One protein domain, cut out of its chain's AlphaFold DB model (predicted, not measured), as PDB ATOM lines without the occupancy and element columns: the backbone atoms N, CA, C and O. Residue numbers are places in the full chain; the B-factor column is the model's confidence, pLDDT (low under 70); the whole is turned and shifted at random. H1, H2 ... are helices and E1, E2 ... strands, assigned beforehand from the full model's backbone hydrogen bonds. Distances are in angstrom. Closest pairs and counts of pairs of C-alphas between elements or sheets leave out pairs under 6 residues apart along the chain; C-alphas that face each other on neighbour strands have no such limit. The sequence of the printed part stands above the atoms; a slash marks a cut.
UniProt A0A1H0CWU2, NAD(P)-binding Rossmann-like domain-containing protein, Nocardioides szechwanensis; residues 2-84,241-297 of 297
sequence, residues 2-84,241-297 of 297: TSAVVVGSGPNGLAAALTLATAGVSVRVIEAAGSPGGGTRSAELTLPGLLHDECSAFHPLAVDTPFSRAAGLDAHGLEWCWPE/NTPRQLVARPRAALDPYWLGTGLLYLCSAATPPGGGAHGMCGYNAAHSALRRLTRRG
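AT A GLANCE: This is residues 2 to 84 and 241 to 297 of the 297 residues of the protein "NAD(P)-binding Rossmann-like domain-containing protein" of Nocardioides szechwanensis (UniProt A0A1H0CWU2). What shape? With little regular structure, H1 packs on parallel strands E1 and E2, H5 lies beside H1, and the E2-H2 and H4-H5 links are long. What parts? Five named helices and two strands, mostly helix, hold 53 of 140 printed residues. The whole is compact, radius of gyration of the C-alphas 16.2 A, spanning 53 by 37 by 29 A.

IN THESE COORDINATES: What begins? E1 is residues 3-7, C-alpha 3 at (27.662, 8.681, -55.500); H1 is 11-22, E2 26-30. What follows? H2 is 66-71, H3 73-76, H4 243-248, H5 280-294, C-alpha 294 at (14.914, 12.182, -59.056).

HOW THE PARTS SIT: How do strands pair? E1, H1, E2 form a strand-helix-strand unit, parallel strands with a helix between, crossover right-handed; N 4 and O 26 are 2.8 A apart. What touches? H1 touches H5, closest C-alphas 16 and 282, 4.1 A; H2 only just touches both, 3 pairs each within 8 A; H3 and H4 touch no helix. Every O i to N i+4 pair in H1, H2, H4, H5 is within hydrogen-bond range.

THE WHOLE: What is cut? Residues 85-240; C-alphas 84 and 241 are 33.2 A apart. Where is pLDDT under 70? At residues 296-297.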
ATOM      1  N   THR A   2      23.807   5.820 -55.683       93.62
ATOM      2  CA  THR A   2      24.248   7.100 -56.253       93.62
ATOM      3  C   THR A   2      25.436   7.622 -55.451       93.62
ATOM      4  O   THR A   2      25.403   7.588 -54.221       93.62
ATOM      5  N   SER A   3      26.475   8.103 -56.133       96.50
ATOM      6  CA  SER A   3      27.662   8.681 -55.500       96.50
ATOM      7  C   SER A   3      27.936  10.097 -55.992       96.50
ATOM      8  O   SER A   3      27.677  10.403 -57.157       96.50
ATOM      9  N   ALA A   4      28.523  10.928 -55.138       97.88
ATOM     10  CA  ALA A   4      28.951  12.282 -55.460       97.88
ATOM     11  C   ALA A   4      30.378  12.549 -54.968       97.88
ATOM     12  O   ALA A   4      30.824  12.002 -53.959       97.88
ATOM     13  N   VAL A   5      31.082  13.422 -55.686       98.44
ATOM     14  CA  VAL A   5      32.374  13.969 -55.269       98.44
ATOM     15  C   VAL A   5      32.195  15.463 -55.034       98.44
ATOM     16  O   VAL A   5      31.708  16.167 -55.916       98.44
ATOM     17  N   VAL A   6      32.590  15.935 -53.858       98.50
ATOM     18  CA  VAL A   6      32.622  17.353 -53.498       98.50
ATOM     19  C   VAL A   6      34.080  17.789 -53.407       98.50
ATOM     20  O   VAL A   6      34.876  17.161 -52.714       98.50
ATOM     21  N   VAL A   7      34.437  18.850 -54.126       97.75
ATOM     22  CA  VAL A   7      35.801  19.393 -54.150       97.75
ATOM     23  C   VAL A   7      35.850  20.645 -53.277       97.75
ATOM     24  O   VAL A   7      35.156  21.622 -53.558       97.75
ATOM     25  N   GLY A   8      36.675  20.606 -52.233       96.75
ATOM     26  CA  GLY A   8      36.806  21.629 -51.198       96.75
ATOM     27  C   GLY A   8      35.968  21.325 -49.955       96.75
ATOM     28  O   GLY A   8      34.787  20.991 -50.042       96.75
ATOM     29  N   SER A   9      36.578  21.488 -48.782       96.81
ATOM     30  CA  SER A   9      35.963  21.257 -47.467       96.81
ATOM     31  C   SER A   9      35.777  22.546 -46.655       96.81
ATOM     32  O   SER A   9      35.788  22.542 -45.427       96.81
ATOM     33  N   GLY A  10      35.591  23.677 -47.343       95.19
ATOM     34  CA  GLY A  10      35.067  24.891 -46.713       95.19
ATOM     35  C   GLY A  10      33.578  24.755 -46.356       95.19
ATOM     36  O   GLY A  10      32.937  23.787 -46.780       95.19
ATOM     37  N   PRO A  11      32.981  25.746 -45.666       94.44
ATOM     38  CA  PRO A  11      31.599  25.673 -45.181       94.44
ATOM     39  C   PRO A  11      30.582  25.307 -46.264       94.44
ATOM     40  O   PRO A  11      29.724  24.457 -46.058       94.44
ATOM     41  N   ASN A  12      30.711  25.891 -47.459       95.69
ATOM     42  CA  ASN A  12      29.820  25.582 -48.576       95.69
ATOM     43  C   ASN A  12      30.037  24.163 -49.141       95.69
ATOM     44  O   ASN A  12      29.073  23.459 -49.420       95.69
ATOM     45  N   GLY A  13      31.281  23.693 -49.258       97.31
ATOM     46  CA  GLY A  13      31.549  22.320 -49.698       97.31
ATOM     47  C   GLY A  13      30.995  21.290 -48.710       97.31
ATOM     48  O   GLY A  13      30.267  20.375 -49.094       97.31
ATOM     49  N   LEU A  14      31.252  21.486 -47.415       96.88
ATOM     50  CA  LEU A  14      30.732  20.614 -46.360       96.88
ATOM     51  C   LEU A  14      29.203  20.646 -46.282       96.88
ATOM     52  O   LEU A  14      28.586  19.593 -46.133       96.88
ATOM     53  N   ALA A  15      28.577  21.809 -46.478       96.88
ATOM     54  CA  ALA A  15      27.125  21.912 -46.556       96.88
ATOM     55  C   ALA A  15      26.544  21.097 -47.722       96.88
ATOM     56  O   ALA A  15      25.565  20.371 -47.537       96.88
ATOM     57  N   ALA A  16      27.165  21.151 -48.907       98.19
ATOM     58  CA  ALA A  16      26.752  20.324 -50.040       98.19
ATOM     59  C   ALA A  16      26.896  18.828 -49.726       98.19
ATOM     60  O   ALA A  16      25.979  18.046 -49.982       98.19
ATOM     61  N   ALA A  17      28.034  18.438 -49.145       98.19
ATOM     62  CA  ALA A  17      28.327  17.055 -48.793       98.19
ATOM     63  C   ALA A  17      27.321  16.492 -47.783       98.19
ATOM     64  O   ALA A  17      26.749  15.431 -48.028       98.19
ATOM     65  N   LEU A  18      27.058  17.223 -46.697       97.25
ATOM     66  CA  LEU A  18      26.094  16.832 -45.672       97.25
ATOM     67  C   LEU A  18      24.686  16.703 -46.258       97.25
ATOM     68  O   LEU A  18      24.034  15.682 -46.072       97.25
ATOM     69  N   THR A  19      24.248  17.690 -47.045       97.75
ATOM     70  CA  THR A  19      22.915  17.681 -47.675       97.75
ATOM     71  C   THR A  19      22.716  16.461 -48.578       97.75
ATOM     72  O   THR A  19      21.673  15.809 -48.530       97.75
ATOM     73  N   LEU A  20      23.720  16.120 -49.393       97.94
ATOM     74  CA  LEU A  20      23.684  14.935 -50.255       97.94
ATOM     75  C   LEU A  20      23.707  13.635 -49.441       97.94
ATOM     76  O   LEU A  20      22.947  12.713 -49.743       97.94
ATOM     77  N   ALA A  21      24.551  13.564 -48.410       97.12
ATOM     78  CA  ALA A  21      24.682  12.390 -47.552       97.12
ATOM     79  C   ALA A  21      23.382  12.081 -46.796       97.12
ATOM     80  O   ALA A  21      22.938  10.933 -46.792       97.12
ATOM     81  N   THR A  22      22.714  13.100 -46.247       95.56
ATOM     82  CA  THR A  22      21.407  12.961 -45.580       95.56
ATOM     83  C   THR A  22      20.322  12.451 -46.533       95.56
ATOM     84  O   THR A  22      19.406  11.748 -46.113       95.56
ATOM     85  N   ALA A  23      20.444  12.727 -47.834       96.06
ATOM     86  CA  ALA A  23      19.562  12.187 -48.870       96.06
ATOM     87  C   ALA A  23      19.960  10.775 -49.363       96.06
ATOM     88  O   ALA A  23      19.418  10.293 -50.359       96.06
ATOM     89  N   GLY A  24      20.912  10.107 -48.703       96.06
ATOM     90  CA  GLY A  24      21.345   8.744 -49.026       96.06
ATOM     91  C   GLY A  24      22.352   8.639 -50.177       96.06
ATOM     92  O   GLY A  24      22.601   7.540 -50.677       96.06
ATOM     93  N   VAL A  25      22.942   9.753 -50.623       97.44
ATOM     94  CA  VAL A  25      24.024   9.740 -51.621       97.44
ATOM     95  C   VAL A  25      25.347   9.401 -50.931       97.44
ATOM     96  O   VAL A  25      25.689   9.980 -49.906       97.44
ATOM     97  N   SER A  26      26.139   8.496 -51.509       98.19
ATOM     98  CA  SER A  26      27.502   8.237 -51.026       98.19
ATOM     99  C   SER A  26      28.428   9.384 -51.441       98.19
ATOM    100  O   SER A  26      28.633   9.607 -52.635       98.19
ATOM    101  N   VAL A  27      28.978  10.132 -50.482       98.50
ATOM    102  CA  VAL A  27      29.770  11.342 -50.764       98.50
ATOM    103  C   VAL A  27      31.250  11.134 -50.459       98.50
ATOM    104  O   VAL A  27      31.617  10.661 -49.387       98.50
ATOM    105  N   ARG A  28      32.115  11.553 -51.389       98.50
ATOM    106  CA  ARG A  28      33.554  11.740 -51.165       98.50
ATOM    107  C   ARG A  28      33.887  13.226 -51.193       98.50
ATOM    108  O   ARG A  28      33.622  13.880 -52.198       98.50
ATOM    109  N   VAL A  29      34.507  13.738 -50.134       98.50
ATOM    110  CA  VAL A  29      35.038  15.110 -50.094       98.50
ATOM    111  C   VAL A  29      36.538  15.075 -50.386       98.50
ATOM    112  O   VAL A  29      37.247  14.229 -49.847       98.50
ATOM    113  N   ILE A  30      37.013  15.961 -51.262       98.31
ATOM    114  CA  ILE A  30      38.429  16.108 -51.616       98.31
ATOM    115  C   ILE A  30      38.895  17.485 -51.151       98.31
ATOM    116  O   ILE A  30      38.399  18.495 -51.645       98.31
ATOM    117  N   GLU A  31      39.848  17.522 -50.221       97.31
ATOM    118  CA  GLU A  31      40.468  18.744 -49.702       97.31
ATOM    119  C   GLU A  31      41.943  18.801 -50.117       97.31
ATOM    120  O   GLU A  31      42.619  17.774 -50.140       97.31
ATOM    121  N   ALA A  32      42.419  19.993 -50.477       95.44
ATOM    122  CA  ALA A  32      43.808  20.219 -50.865       95.44
ATOM    123  C   ALA A  32      44.700  20.572 -49.663       95.44
ATOM    124  O   ALA A  32      45.885  20.244 -49.662       95.44
ATOM    125  N   ALA A  33      44.152  21.253 -48.655       93.06
ATOM    126  CA  ALA A  33      44.841  21.590 -47.416       93.06
ATOM    127  C   ALA A  33      45.015  20.371 -46.491       93.06
ATOM    128  O   ALA A  33      44.331  19.358 -46.616       93.06
ATOM    129  N   GLY A  34      45.914  20.496 -45.508       93.38
ATOM    130  CA  GLY A  34      46.149  19.451 -44.503       93.38
ATOM    131  C   GLY A  34      44.993  19.245 -43.514       93.38
ATOM    132  O   GLY A  34      44.975  18.245 -42.802       93.38
ATOM    133  N   SER A  35      44.032  20.169 -43.465       94.19
ATOM    134  CA  SER A  35      42.869  20.121 -42.578       94.19
ATOM    135  C   SER A  35      41.634  20.766 -43.227       94.19
ATOM    136  O   SER A  35      41.768  21.679 -44.058       94.19
ATOM    137  N   PRO A  36      40.420  20.305 -42.863       95.44
ATOM    138  CA  PRO A  36      39.186  20.878 -43.379       95.44
ATOM    139  C   PRO A  36      38.881  22.257 -42.784       95.44
ATOM    140  O   PRO A  36      39.487  22.672 -41.800       95.44
ATOM    141  N   GLY A  37      37.922  22.967 -43.384       93.12
ATOM    142  CA  GLY A  37      37.406  24.253 -42.890       93.12
ATOM    143  C   GLY A  37      37.589  25.417 -43.864       93.12
ATOM    144  O   GLY A  37      36.856  26.400 -43.812       93.12
ATOM    145  N   GLY A  38      38.506  25.316 -44.828       92.06
ATOM    146  CA  GLY A  38      38.753  26.403 -45.781       92.06
ATOM    147  C   GLY A  38      39.084  27.723 -45.069       92.06
ATOM    148  O   GLY A  38      39.998  27.770 -44.259       92.06
ATOM    149  N   GLY A  39      38.343  28.795 -45.366       90.50
ATOM    150  CA  GLY A  39      38.567  30.116 -44.763       90.50
ATOM    151  C   GLY A  39      38.089  30.276 -43.312       90.50
ATOM    152  O   GLY A  39      38.255  31.354 -42.755       90.50
ATOM    153  N   THR A  40      37.483  29.251 -42.705       93.56
ATOM    154  CA  THR A  40      37.017  29.281 -41.303       93.56
ATOM    155  C   THR A  40      37.922  28.475 -40.376       93.56
ATOM    156  O   THR A  40      37.474  27.971 -39.351       93.56
ATOM    157  N   ARG A  41      39.174  28.252 -40.781       93.44
ATOM    158  CA  ARG A  41      40.175  27.611 -39.930       93.44
ATOM    159  C   ARG A  41      40.794  28.629 -38.984       93.44
ATOM    160  O   ARG A  41      40.985  29.785 -39.364       93.44
ATOM    161  N   SER A  42      41.192  28.137 -37.818       93.50
ATOM    162  CA  SER A  42      41.994  28.886 -36.862       93.50
ATOM    163  C   SER A  42      43.333  28.179 -36.640       93.50
ATOM    164  O   SER A  42      43.398  26.946 -36.622       93.50
ATOM    165  N   ALA A  43      44.408  28.954 -36.493       92.62
ATOM    166  CA  ALA A  43      45.771  28.453 -36.342       92.62
ATOM    167  C   ALA A  43      46.639  29.387 -35.478       92.62
ATOM    168  O   ALA A  43      46.402  30.592 -35.398       92.62
ATOM    169  N   GLU A  44      47.686  28.844 -34.855       94.19
ATOM    170  CA  GLU A  44      48.698  29.633 -34.138       94.19
ATOM    171  C   GLU A  44      49.732  30.196 -35.125       94.19
ATOM    172  O   GLU A  44      50.770  29.589 -35.378       94.19
ATOM    173  N   LEU A  45      49.417  31.334 -35.753       91.31
ATOM    174  CA  LEU A  45      50.217  31.873 -36.863       91.31
ATOM    175  C   LEU A  45      51.405  32.738 -36.429       91.31
ATOM    176  O   LEU A  45      52.381  32.841 -37.171       91.31
ATOM    177  N   THR A  46      51.319  33.396 -35.270       93.69
ATOM    178  CA  THR A  46      52.331  34.381 -34.845       93.69
ATOM    179  C   THR A  46      53.039  33.995 -33.552       93.69
ATOM    180  O   THR A  46      54.266  34.045 -33.500       93.69
ATOM    181  N   LEU A  47      52.295  33.587 -32.522       93.62
ATOM    182  CA  LEU A  47      52.821  33.244 -31.203       93.62
ATOM    183  C   LEU A  47      52.210  31.923 -30.714       93.62
ATOM    184  O   LEU A  47      51.015  31.709 -30.931       93.62
ATOM    185  N   PRO A  48      52.985  31.065 -30.020       94.44
ATOM    186  CA  PRO A  48      52.443  29.873 -29.377       94.44
ATOM    187  C   PRO A  48      51.311  30.223 -28.404       94.44
ATOM    188  O   PRO A  48      51.445  31.148 -27.601       94.44
ATOM    189  N   GLY A  49      50.208  29.485 -28.472       94.62
ATOM    190  CA  GLY A  49      48.998  29.714 -27.679       94.62
ATOM    191  C   GLY A  49      48.103  30.865 -28.156       94.62
ATOM    192  O   GLY A  49      47.039  31.066 -27.571       94.62
ATOM    193  N   LEU A  50      48.488  31.621 -29.197       93.62
ATOM    194  CA  LEU A  50      47.657  32.684 -29.772       93.62
ATOM    195  C   LEU A  50      46.978  32.203 -31.058       93.62
ATOM    196  O   LEU A  50      47.591  32.155 -32.127       93.62
ATOM    197  N   LEU A  51      45.689  31.889 -30.956       92.75
ATOM    198  CA  LEU A  51      44.870  31.473 -32.091       92.75
ATOM    199  C   LEU A  51      44.490  32.670 -32.968       92.75
ATOM    200  O   LEU A  51      44.069  33.712 -32.474       92.75
ATOM    201  N   HIS A  52      44.633  32.494 -34.278       93.12
ATOM    202  CA  HIS A  52      44.236  33.448 -35.307       93.12
ATOM    203  C   HIS A  52      43.236  32.779 -36.230       93.12
ATOM    204  O   HIS A  52      43.452  31.632 -36.620       93.12
ATOM    205  N   ASP A  53      42.218  33.510 -36.664       93.00
ATOM    206  CA  ASP A  53      41.420  33.085 -37.806       93.00
ATOM    207  C   ASP A  53      42.221  33.308 -39.089       93.00
ATOM    208  O   ASP A  53      42.689  34.413 -39.364       93.00
ATOM    209  N   GLU A  54      42.395  32.255 -39.893       90.06
ATOM    210  CA  GLU A  54      43.202  32.327 -41.119       90.06
ATOM    211  C   GLU A  54      42.594  33.279 -42.162       90.06
ATOM    212  O   GLU A  54      43.307  33.794 -43.025       90.06
ATOM    213  N   CYS A  55      41.271  33.478 -42.130       90.12
ATOM    214  CA  CYS A  55      40.570  34.331 -43.089       90.12
ATOM    215  C   CYS A  55      39.298  34.973 -42.511       90.12
ATOM    216  O   CYS A  55      39.213  36.196 -42.440       90.12
ATOM    217  N   SER A  56      38.297  34.186 -42.110       88.00
ATOM    218  CA  SER A  56      36.999  34.715 -41.670       88.00
ATOM    219  C   SER A  56      36.906  34.759 -40.146       88.00
ATOM    220  O   SER A  56      36.711  33.715 -39.540       88.00
ATOM    221  N   ALA A  57      36.960  35.956 -39.558       83.06
ATOM    222  CA  ALA A  57      36.969  36.150 -38.100       83.06
ATOM    223  C   ALA A  57      35.580  36.269 -37.434       83.06
ATOM    224  O   ALA A  57      35.451  36.190 -36.219       83.06
ATOM    225  N   PHE A  58      34.517  36.501 -38.210       86.19
ATOM    226  CA  PHE A  58      33.145  36.579 -37.696       86.19
ATOM    227  C   PHE A  58      32.158  36.030 -38.729       86.19
ATOM    228  O   PHE A  58      32.381  36.132 -39.939       86.19
ATOM    229  N   HIS A  59      31.062  35.422 -38.263       87.81
ATOM    230  CA  HIS A  59      30.131  34.667 -39.117       87.81
ATOM    231  C   HIS A  59      28.660  35.087 -38.950       87.81
ATOM    232  O   HIS A  59      27.800  34.242 -38.701       87.81
ATOM    233  N   PRO A  60      28.324  36.376 -39.139       80.94
ATOM    234  CA  PRO A  60      26.973  36.882 -38.897       80.94
ATOM    235  C   PRO A  60      25.938  36.205 -39.803       80.94
ATOM    236  O   PRO A  60      24.793  36.020 -39.416       80.94
ATOM    237  N   LEU A  61      26.362  35.775 -40.996       82.44
ATOM    238  CA  LEU A  61      25.492  35.160 -41.996       82.44
ATOM    239  C   LEU A  61      25.347  33.640 -41.851       82.44
ATOM    240  O   LEU A  61      24.689  33.021 -42.678       82.44
ATOM    241  N   ALA A  62      26.010  33.018 -40.873       86.00
ATOM    242  CA  ALA A  62      26.041  31.562 -40.734       86.00
ATOM    243  C   ALA A  62      25.100  31.024 -39.646       86.00
ATOM    244  O   ALA A  62      24.810  29.828 -39.639       86.00
ATOM    245  N   VAL A  63      24.639  31.888 -38.737       84.56
ATOM    246  CA  VAL A  63      23.937  31.490 -37.509       84.56
ATOM    247  C   VAL A  63      22.564  30.897 -37.816       84.56
ATOM    248  O   VAL A  63      22.325  29.727 -37.519       84.56
ATOM    249  N   ASP A  64      21.689  31.658 -38.474       81.88
ATOM    250  CA  ASP A  64      20.313  31.237 -38.753       81.88
ATOM    251  C   ASP A  64      20.008  31.220 -40.255       81.88
ATOM    252  O   ASP A  64      19.425  32.129 -40.840       81.88
ATOM    253  N   THR A  65      20.438  30.146 -40.909       83.94
ATOM    254  CA  THR A  65      20.195  29.895 -42.328       83.94
ATOM    255  C   THR A  65      19.336  28.642 -42.488       83.94
ATOM    256  O   THR A  65      19.350  27.761 -41.624       83.94
ATOM    257  N   PRO A  66      18.636  28.468 -43.625       88.75
ATOM    258  CA  PRO A  66      17.982  27.197 -43.929       88.75
ATOM    259  C   PRO A  66      18.919  25.986 -43.807       88.75
ATOM    260  O   PRO A  66      18.480  24.923 -43.378       88.75
ATOM    261  N   PHE A  67      20.204  26.148 -44.148       90.94
ATOM    262  CA  PHE A  67      21.205  25.104 -43.964       90.94
ATOM    263  C   PHE A  67      21.491  24.825 -42.484       90.94
ATOM    264  O   PHE A  67      21.405  23.667 -42.086       90.94
ATOM    265  N   SER A  68      21.812  25.839 -41.673       87.88
ATOM    266  CA  SER A  68      22.163  25.622 -40.261       87.88
ATOM    267  C   SER A  68      21.004  24.997 -39.478       87.88
ATOM    268  O   SER A  68      21.232  24.049 -38.727       87.88
ATOM    269  N   ARG A  69      19.758  25.413 -39.751       87.62
ATOM    270  CA  ARG A  69      18.550  24.790 -39.177       87.62
ATOM    271  C   ARG A  69      18.354  23.339 -39.612       87.62
ATOM    272  O   ARG A  69      17.991  22.501 -38.795       87.62
ATOM    273  N   ALA A  70      18.577  23.029 -40.890       89.69
ATOM    274  CA  ALA A  70      18.419  21.668 -41.405       89.69
ATOM    275  C   ALA A  70      19.541  20.721 -40.949       89.69
ATOM    276  O   ALA A  70      19.311  19.525 -40.792       89.69
ATOM    277  N   ALA A  71      20.751  21.248 -40.770       90.06
ATOM    278  CA  ALA A  71      21.916  20.480 -40.358       90.06
ATOM    279  C   ALA A  71      21.926  20.162 -38.855       90.06
ATOM    280  O   ALA A  71      22.586  19.201 -38.472       90.06
ATOM    281  N   GLY A  72      21.224  20.947 -38.022       89.69
ATOM    282  CA  GLY A  72      21.126  20.711 -36.575       89.69
ATOM    283  C   GLY A  72      22.496  20.629 -35.899       89.69
ATOM    284  O   GLY A  72      22.752  19.724 -35.109       89.69
ATOM    285  N   LEU A  73      23.426  21.505 -36.297       88.44
ATOM    286  CA  LEU A  73      24.832  21.416 -35.886       88.44
ATOM    287  C   LEU A  73      25.025  21.624 -34.376       88.44
ATOM    288  O   LEU A  73      26.007  21.141 -33.817       88.44
ATOM    289  N   ASP A  74      24.086  22.297 -33.716       89.88
ATOM    290  CA  ASP A  74      24.002  22.445 -32.263       89.88
ATOM    291  C   ASP A  74      23.921  21.081 -31.560       89.88
ATOM    292  O   ASP A  74      24.677  20.816 -30.625       89.88
ATOM    293  N   ALA A  75      23.120  20.153 -32.093       90.75
ATOM    294  CA  ALA A  75      23.046  18.776 -31.596       90.75
ATOM    295  C   ALA A  75      24.355  17.984 -31.798       90.75
ATOM    296  O   ALA A  75      24.530  16.905 -31.228       90.75
ATOM    297  N   HIS A  76      25.283  18.521 -32.594       90.00
ATOM    298  CA  HIS A  76      26.604  17.959 -32.868       90.00
ATOM    299  C   HIS A  76      27.747  18.748 -32.207       90.00
ATOM    300  O   HIS A  76      28.913  18.504 -32.519       90.00
ATOM    301  N   GLY A  77      27.427  19.652 -31.274       92.12
ATOM    302  CA  GLY A  77      28.406  20.386 -30.471       92.12
ATOM    303  C   GLY A  77      28.835  21.735 -31.048       92.12
ATOM    304  O   GLY A  77      29.823  22.295 -30.579       92.12
ATOM    305  N   LEU A  78      28.135  22.270 -32.058       90.81
ATOM    306  CA  LEU A  78      28.339  23.659 -32.467       90.81
ATOM    307  C   LEU A  78      27.788  24.600 -31.394       90.81
ATOM    308  O   LEU A  78      26.578  24.678 -31.186       90.81
ATOM    309  N   GLU A  79      28.675  25.384 -30.794       91.44
ATOM    310  CA  GLU A  79      28.313  26.461 -29.878       91.44
ATOM    311  C   GLU A  79      28.718  27.812 -30.470       91.44
ATOM    312  O   GLU A  79      29.891  28.075 -30.748       91.44
ATOM    313  N   TRP A  80      27.736  28.694 -30.658       89.75
ATOM    314  CA  TRP A  80      28.000  30.073 -31.055       89.75
ATOM    315  C   TRP A  80      28.468  30.877 -29.845       89.75
ATOM    316  O   TRP A  80      27.692  31.166 -28.932       89.75
ATOM    317  N   CYS A  81      29.743  31.252 -29.855       89.50
ATOM    318  CA  CYS A  81      30.319  32.119 -28.839       89.50
ATOM    319  C   CYS A  81      30.060  33.586 -29.188       89.50
ATOM    320  O   CYS A  81      30.421  34.057 -30.267       89.50
ATOM    321  N   TRP A  82      29.465  34.316 -28.248       88.44
ATOM    322  CA  TRP A  82      29.141  35.731 -28.400       88.44
ATOM    323  C   TRP A  82      29.917  36.530 -27.358       88.44
ATOM    324  O   TRP A  82      29.504  36.532 -26.193       88.44
ATOM    325  N   PRO A  83      31.031  37.182 -27.731       90.12
ATOM    326  CA  PRO A  83      31.854  37.875 -26.756       90.12
ATOM    327  C   PRO A  83      31.076  39.044 -26.140       90.12
ATOM    328  O   PRO A  83      30.319  39.738 -26.817       90.12
ATOM    329  N   GLU A  84      31.241  39.263 -24.839       91.56
ATOM    330  CA  GLU A  84      30.598  40.385 -24.144       91.56
ATOM    331  C   GLU A  84      31.058  41.731 -24.726       91.56
ATOM    332  O   GLU A  84      30.246  42.621 -24.985       91.56
ATOM    333  N   ASN A 241      30.937  42.161 -57.975       77.50
ATOM    334  CA  ASN A 241      29.664  42.353 -57.264       77.50
ATOM    335  C   ASN A 241      28.808  43.464 -57.899       77.50
ATOM    336  O   ASN A 241      28.286  44.344 -57.221       77.50
ATOM    337  N   THR A 242      28.681  43.457 -59.229       81.50
ATOM    338  CA  THR A 242      27.780  44.392 -59.931       81.50
ATOM    339  C   THR A 242      26.323  43.940 -59.787       81.50
ATOM    340  O   THR A 242      26.092  42.734 -59.719       81.50
ATOM    341  N   PRO A 243      25.314  44.836 -59.840       80.50
ATOM    342  CA  PRO A 243      23.903  44.433 -59.764       80.50
ATOM    343  C   PRO A 243      23.531  43.329 -60.765       80.50
ATOM    344  O   PRO A 243      22.849  42.365 -60.427       80.50
ATOM    345  N   ARG A 244      24.060  43.417 -61.994       82.94
ATOM    346  CA  ARG A 244      23.869  42.389 -63.024       82.94
ATOM    347  C   ARG A 244      24.446  41.040 -62.600       82.94
ATOM    348  O   ARG A 244      23.812  40.014 -62.821       82.94
ATOM    349  N   GLN A 245      25.647  41.032 -62.031       79.81
ATOM    350  CA  GLN A 245      26.311  39.803 -61.617       79.81
ATOM    351  C   GLN A 245      25.724  39.241 -60.321       79.81
ATOM    352  O   GLN A 245      25.653  38.032 -60.187       79.81
ATOM    353  N   LEU A 246      25.195  40.063 -59.415       76.81
ATOM    354  CA  LEU A 246      24.452  39.561 -58.254       76.81
ATOM    355  C   LEU A 246      23.228  38.734 -58.678       76.81
ATOM    356  O   LEU A 246      22.998  37.662 -58.126       76.81
ATOM    357  N   VAL A 247      22.505  39.175 -59.712       77.00
ATOM    358  CA  VAL A 247      21.329  38.454 -60.236       77.00
ATOM    359  C   VAL A 247      21.715  37.274 -61.134       77.00
ATOM    360  O   VAL A 247      21.053  36.241 -61.119       77.00
ATOM    361  N   ALA A 248      22.773  37.413 -61.936       81.38
ATOM    362  CA  ALA A 248      23.131  36.448 -62.976       81.38
ATOM    363  C   ALA A 248      24.447  35.691 -62.716       81.38
ATOM    364  O   ALA A 248      25.023  35.163 -63.669       81.38
ATOM    365  N   ARG A 249      24.959  35.636 -61.475       82.50
ATOM    366  CA  ARG A 249      26.147  34.828 -61.135       82.50
ATOM    367  C   ARG A 249      25.795  33.340 -61.014       82.50
ATOM    368  O   ARG A 249      24.733  33.007 -60.493       82.50
ATOM    369  N   PRO A 250      26.674  32.428 -61.466       80.25
ATOM    370  CA  PRO A 250      27.871  32.692 -62.270       80.25
ATOM    371  C   PRO A 250      27.534  32.934 -63.752       80.25
ATOM    372  O   PRO A 250      28.362  33.434 -64.506       80.25
ATOM    373  N   ARG A 251      26.320  32.563 -64.175       85.12
ATOM    374  CA  ARG A 251      25.787  32.721 -65.530       85.12
ATOM    375  C   ARG A 251      24.276  32.953 -65.470       85.12
ATOM    376  O   ARG A 251      23.614  32.461 -64.558       85.12
ATOM    377  N   ALA A 252      23.711  33.607 -66.484       85.25
ATOM    378  CA  ALA A 252      22.260  33.735 -66.618       85.25
ATOM    379  C   ALA A 252      21.629  32.356 -66.891       85.25
ATOM    380  O   ALA A 252      21.783  31.792 -67.978       85.25
ATOM    381  N   ALA A 253      20.963  31.787 -65.886       86.06
ATOM    382  CA  ALA A 253      20.368  30.459 -65.950       86.06
ATOM    383  C   ALA A 253      19.192  30.322 -64.981       86.06
ATOM    384  O   ALA A 253      19.203  30.911 -63.907       86.06
ATOM    385  N   LEU A 254      18.221  29.473 -65.337       87.25
ATOM    386  CA  LEU A 254      17.131  29.088 -64.428       87.25
ATOM    387  C   LEU A 254      17.634  28.285 -63.222       87.25
ATOM    388  O   LEU A 254      17.064  28.355 -62.141       87.25
ATOM    389  N   ASP A 255      18.699  27.510 -63.426       90.94
ATOM    390  CA  ASP A 255      19.425  26.821 -62.367       90.94
ATOM    391  C   ASP A 255      20.864  27.358 -62.349       90.94
ATOM    392  O   ASP A 255      21.656  26.981 -63.225       90.94
ATOM    393  N   PRO A 256      21.196  28.267 -61.414       91.06
ATOM    394  CA  PRO A 256      22.514  28.892 -61.354       91.06
ATOM    395  C   PRO A 256      23.593  27.950 -60.797       91.06
ATOM    396  O   PRO A 256      24.778  28.241 -60.940       91.06
ATOM    397  N   TYR A 257      23.207  26.820 -60.195       94.19
ATOM    398  CA  TYR A 257      24.135  25.857 -59.599       94.19
ATOM    399  C   TYR A 257      24.594  24.816 -60.618       94.19
ATOM    400  O   TYR A 257      25.758  24.425 -60.626       94.19
ATOM    401  N   TRP A 258      23.706  24.363 -61.504       94.56
ATOM    402  CA  TRP A 258      24.052  23.393 -62.545       94.56
ATOM    403  C   TRP A 258      24.913  24.026 -63.648       94.56
ATOM    404  O   TRP A 258      24.610  25.110 -64.146       94.56
ATOM    405  N   LEU A 259      25.953  23.330 -64.112       92.50
ATOM    406  CA  LEU A 259      26.873  23.838 -65.142       92.50
ATOM    407  C   LEU A 259      26.375  23.683 -66.588       92.50
ATOM    408  O   LEU A 259      27.089  24.017 -67.528       92.50
ATOM    409  N   GLY A 260      25.153  23.194 -66.800       88.69
ATOM    410  CA  GLY A 260      24.586  23.036 -68.145       88.69
ATOM    411  C   GLY A 260      24.957  21.722 -68.839       88.69
ATOM    412  O   GLY A 260      24.421  21.415 -69.901       88.69
ATOM    413  N   THR A 261      25.814  20.902 -68.227       89.12
ATOM    414  CA  THR A 261      26.210  19.590 -68.747       89.12
ATOM    415  C   THR A 261      26.327  18.555 -67.630       89.12
ATOM    416  O   THR A 261      26.649  18.881 -66.485       89.12
ATOM    417  N   GLY A 262      26.014  17.296 -67.952       88.62
ATOM    418  CA  GLY A 262      26.135  16.167 -67.030       88.62
ATOM    419  C   GLY A 262      25.446  16.379 -65.674       88.62
ATOM    420  O   GLY A 262      24.345  16.936 -65.597       88.62
ATOM    421  N   LEU A 263      26.115  15.904 -64.621       93.00
ATOM    422  CA  LEU A 263      25.783  16.105 -63.205       93.00
ATOM    423  C   LEU A 263      26.873  16.957 -62.529       93.00
ATOM    424  O   LEU A 263      27.400  16.591 -61.482       93.00
ATOM    425  N   LEU A 264      27.257  18.062 -63.176       96.06
ATOM    426  CA  LEU A 264      28.268  18.989 -62.672       96.06
ATOM    427  C   LEU A 264      27.611  20.247 -62.100       96.06
ATOM    428  O   LEU A 264      26.742  20.846 -62.741       96.06
ATOM    429  N   TYR A 265      28.050  20.642 -60.905       96.50
ATOM    430  CA  TYR A 265      27.461  21.726 -60.126       96.50
ATOM    431  C   TYR A 265      28.542  22.624 -59.524       96.50
ATOM    432  O   TYR A 265      29.604  22.147 -59.127       96.50
ATOM    433  N   LEU A 266      28.246  23.917 -59.426       95.25
ATOM    434  CA  LEU A 266      28.979  24.880 -58.616       95.25
ATOM    435  C   LEU A 266      28.240  25.083 -57.298       95.25
ATOM    436  O   LEU A 266      27.013  25.130 -57.270       95.25
ATOM    437  N   CYS A 267      28.997  25.176 -56.210       94.56
ATOM    438  CA  CYS A 267      28.435  25.141 -54.864       94.56
ATOM    439  C   CYS A 267      29.153  26.081 -53.886       94.56
ATOM    440  O   CYS A 267      29.162  25.826 -52.692       94.56
ATOM    441  N   SER A 268      29.790  27.151 -54.370       92.94
ATOM    442  CA  SER A 268      30.569  28.088 -53.541       92.94
ATOM    443  C   SER A 268      30.345  29.539 -53.994       92.94
ATOM    444  O   SER A 268      29.341  29.818 -54.639       92.94
ATOM    445  N   ALA A 269      31.249  30.469 -53.674       89.62
ATOM    446  CA  ALA A 269      31.071  31.922 -53.828       89.62
ATOM    447  C   ALA A 269      30.624  32.401 -55.228       89.62
ATOM    448  O   ALA A 269      30.010  33.457 -55.363       89.62
ATOM    449  N   ALA A 270      30.886  31.620 -56.280       88.88
ATOM    450  CA  ALA A 270      30.427  31.912 -57.636       88.88
ATOM    451  C   ALA A 270      28.895  31.814 -57.812       88.88
ATOM    452  O   ALA A 270      28.354  32.426 -58.732       88.88
ATOM    453  N   THR A 271      28.192  31.067 -56.960       89.50
ATOM    454  CA  THR A 271      26.735  30.858 -57.026       89.50
ATOM    455  C   THR A 271      25.981  31.693 -55.988       89.50
ATOM    456  O   THR A 271      26.573  32.041 -54.968       89.50
ATOM    457  N   PRO A 272      24.685  31.995 -56.196       87.50
ATOM    458  CA  PRO A 272      23.860  32.666 -55.191       87.50
ATOM    459  C   PRO A 272      23.791  31.878 -53.864       87.50
ATOM    460  O   PRO A 272      23.812  30.645 -53.897       87.50
ATOM    461  N   PRO A 273      23.671  32.547 -52.698       83.62
ATOM    462  CA  PRO A 273      23.551  34.001 -52.509       83.62
ATOM    463  C   PRO A 273      24.862  34.789 -52.696       83.62
ATOM    464  O   PRO A 273      24.817  36.010 -52.811       83.62
ATOM    465  N   GLY A 274      26.013  34.122 -52.815       85.12
ATOM    466  CA  GLY A 274      27.290  34.755 -53.147       85.12
ATOM    467  C   GLY A 274      28.415  34.378 -52.188       85.12
ATOM    468  O   GLY A 274      28.500  33.244 -51.718       85.12
ATOM    469  N   GLY A 275      29.327  35.324 -51.961       84.75
ATOM    470  CA  GLY A 275      30.463  35.136 -51.064       84.75
ATOM    471  C   GLY A 275      30.053  35.069 -49.593       84.75
ATOM    472  O   GLY A 275      29.079  35.689 -49.179       84.75
ATOM    473  N   GLY A 276      30.842  34.343 -48.800       85.94
ATOM    474  CA  GLY A 276      30.651  34.219 -47.357       85.94
ATOM    475  C   GLY A 276      30.735  32.778 -46.855       85.94
ATOM    476  O   GLY A 276      30.607  31.805 -47.605       85.94
ATOM    477  N   ALA A 277      30.964  32.647 -45.552       89.44
ATOM    478  CA  ALA A 277      31.126  31.381 -44.844       89.44
ATOM    479  C   ALA A 277      29.797  30.869 -44.246       89.44
ATOM    480  O   ALA A 277      29.736  30.543 -43.069       89.44
ATOM    481  N   HIS A 278      28.721  30.823 -45.040       90.56
ATOM    482  CA  HIS A 278      27.355  30.555 -44.549       90.56
ATOM    483  C   HIS A 278      26.754  29.199 -44.985       90.56
ATOM    484  O   HIS A 278      25.628  28.872 -44.627       90.56
ATOM    485  N   GLY A 279      27.427  28.411 -45.830       93.12
ATOM    486  CA  GLY A 279      26.971  27.069 -46.247       93.12
ATOM    487  C   GLY A 279      25.865  27.022 -47.321       93.12
ATOM    488  O   GLY A 279      25.773  26.053 -48.075       93.12
ATOM    489  N   MET A 280      25.049  28.072 -47.449       93.69
ATOM    490  CA  MET A 280      23.900  28.105 -48.377       93.69
ATOM    491  C   MET A 280      24.205  27.817 -49.856       93.69
ATOM    492  O   MET A 280      23.382  27.174 -50.511       93.69
ATOM    493  N   CYS A 281      25.356  28.233 -50.400       94.06
ATOM    494  CA  CYS A 281      25.702  27.919 -51.797       94.06
ATOM    495  C   CYS A 281      25.808  26.400 -51.997       94.06
ATOM    496  O   CYS A 281      25.323  25.848 -52.987       94.06
ATOM    497  N   GLY A 282      26.391  25.727 -51.005       97.12
ATOM    498  CA  GLY A 282      26.496  24.279 -50.922       97.12
ATOM    499  C   GLY A 282      25.153  23.580 -50.859       97.12
ATOM    500  O   GLY A 282      24.833  22.715 -51.677       97.12
ATOM    501  N   TYR A 283      24.360  24.002 -49.882       96.88
ATOM    502  CA  TYR A 283      23.022  23.491 -49.615       96.88
ATOM    503  C   TYR A 283      22.113  23.569 -50.850       96.88
ATOM    504  O   TYR A 283      21.513  22.575 -51.265       96.88
ATOM    505  N   ASN A 284      22.058  24.732 -51.506       95.75
ATOM    506  CA  ASN A 284      21.201  24.935 -52.671       95.75
ATOM    507  C   ASN A 284      21.669  24.137 -53.897       95.75
ATOM    508  O   ASN A 284      20.835  23.587 -54.628       95.75
ATOM    509  N   ALA A 285      22.984  24.031 -54.107       97.12
ATOM    510  CA  ALA A 285      23.551  23.213 -55.174       97.12
ATOM    511  C   ALA A 285      23.233  21.724 -54.982       97.12
ATOM    512  O   ALA A 285      22.831  21.053 -55.934       97.12
ATOM    513  N   ALA A 286      23.337  21.215 -53.751       97.94
ATOM    514  CA  ALA A 286      22.965  19.841 -53.420       97.94
ATOM    515  C   ALA A 286      21.478  19.570 -53.691       97.94
ATOM    516  O   ALA A 286      21.141  18.585 -54.347       97.94
ATOM    517  N   HIS A 287      20.582  20.472 -53.284       96.69
ATOM    518  CA  HIS A 287      19.150  20.357 -53.592       96.69
ATOM    519  C   HIS A 287      18.854  20.404 -55.095       96.69
ATOM    520  O   HIS A 287      18.010  19.650 -55.586       96.69
ATOM    521  N   SER A 288      19.554  21.255 -55.849       96.06
ATOM    522  CA  SER A 288      19.489  21.250 -57.317       96.06
ATOM    523  C   SER A 288      19.907  19.887 -57.891       96.06
ATOM    524  O   SER A 288      19.192  19.322 -58.730       96.06
ATOM    525  N   ALA A 289      21.001  19.309 -57.389       97.12
ATOM    526  CA  ALA A 289      21.468  17.991 -57.802       97.12
ATOM    527  C   ALA A 289      20.452  16.882 -57.504       97.12
ATOM    528  O   ALA A 289      20.109  16.108 -58.402       97.12
ATOM    529  N   LEU A 290      19.896  16.852 -56.292       96.25
ATOM    530  CA  LEU A 290      18.891  15.867 -55.881       96.25
ATOM    531  C   LEU A 290      17.627  15.937 -56.745       96.25
ATOM    532  O   LEU A 290      17.178  14.907 -57.245       96.25
ATOM    533  N   ARG A 291      17.105  17.141 -57.029       94.88
ATOM    534  CA  ARG A 291      15.953  17.316 -57.941       94.88
ATOM    535  C   ARG A 291      16.221  16.795 -59.351       94.88
ATOM    536  O   ARG A 291      15.292  16.396 -60.051       94.88
ATOM    537  N   ARG A 292      17.469  16.849 -59.819       92.44
ATOM    538  CA  ARG A 292      17.833  16.345 -61.150       92.44
ATOM    539  C   ARG A 292      18.023  14.831 -61.156       92.44
ATOM    540  O   ARG A 292      17.698  14.204 -62.160       92.44
ATOM    541  N   LEU A 293      18.517  14.259 -60.059       89.56
ATOM    542  CA  LEU A 293      18.631  12.813 -59.876       89.56
ATOM    543  C   LEU A 293      17.253  12.146 -59.839       89.56
ATOM    544  O   LEU A 293      17.055  11.156 -60.536       89.56
ATOM    545  N   THR A 294      16.284  12.725 -59.126       85.50
ATOM    546  CA  THR A 294      14.914  12.182 -59.056       85.50
ATOM    547  C   THR A 294      14.162  12.251 -60.382       85.50
ATOM    548  O   THR A 294      13.339  11.394 -60.647       85.50
ATOM    549  N   ARG A 295      14.453  13.233 -61.246       78.44
ATOM    550  CA  ARG A 295      13.856  13.336 -62.596       78.44
ATOM    551  C   ARG A 295      14.446  12.365 -63.623       78.44
ATOM    552  O   ARG A 295      13.944  12.303 -64.742       78.44
ATOM    553  N   ARG A 296      15.568  11.715 -63.305       66.25
ATOM    554  CA  ARG A 296      16.266  10.779 -64.201       66.25
ATOM    555  C   ARG A 296      16.034   9.308 -63.844       66.25
ATOM    556  O   ARG A 296      16.405   8.467 -64.659       66.25
ATOM    557  N   GLY A 297      15.510   9.025 -62.652       53.72
ATOM    558  CA  GLY A 297      15.039   7.698 -62.244       53.72
ATOM    559  C   GLY A 297      13.564   7.538 -62.565       53.72
ATOM    560  O   GLY A 297      13.185   6.399 -62.896       53.72
TER     561      GLY A 297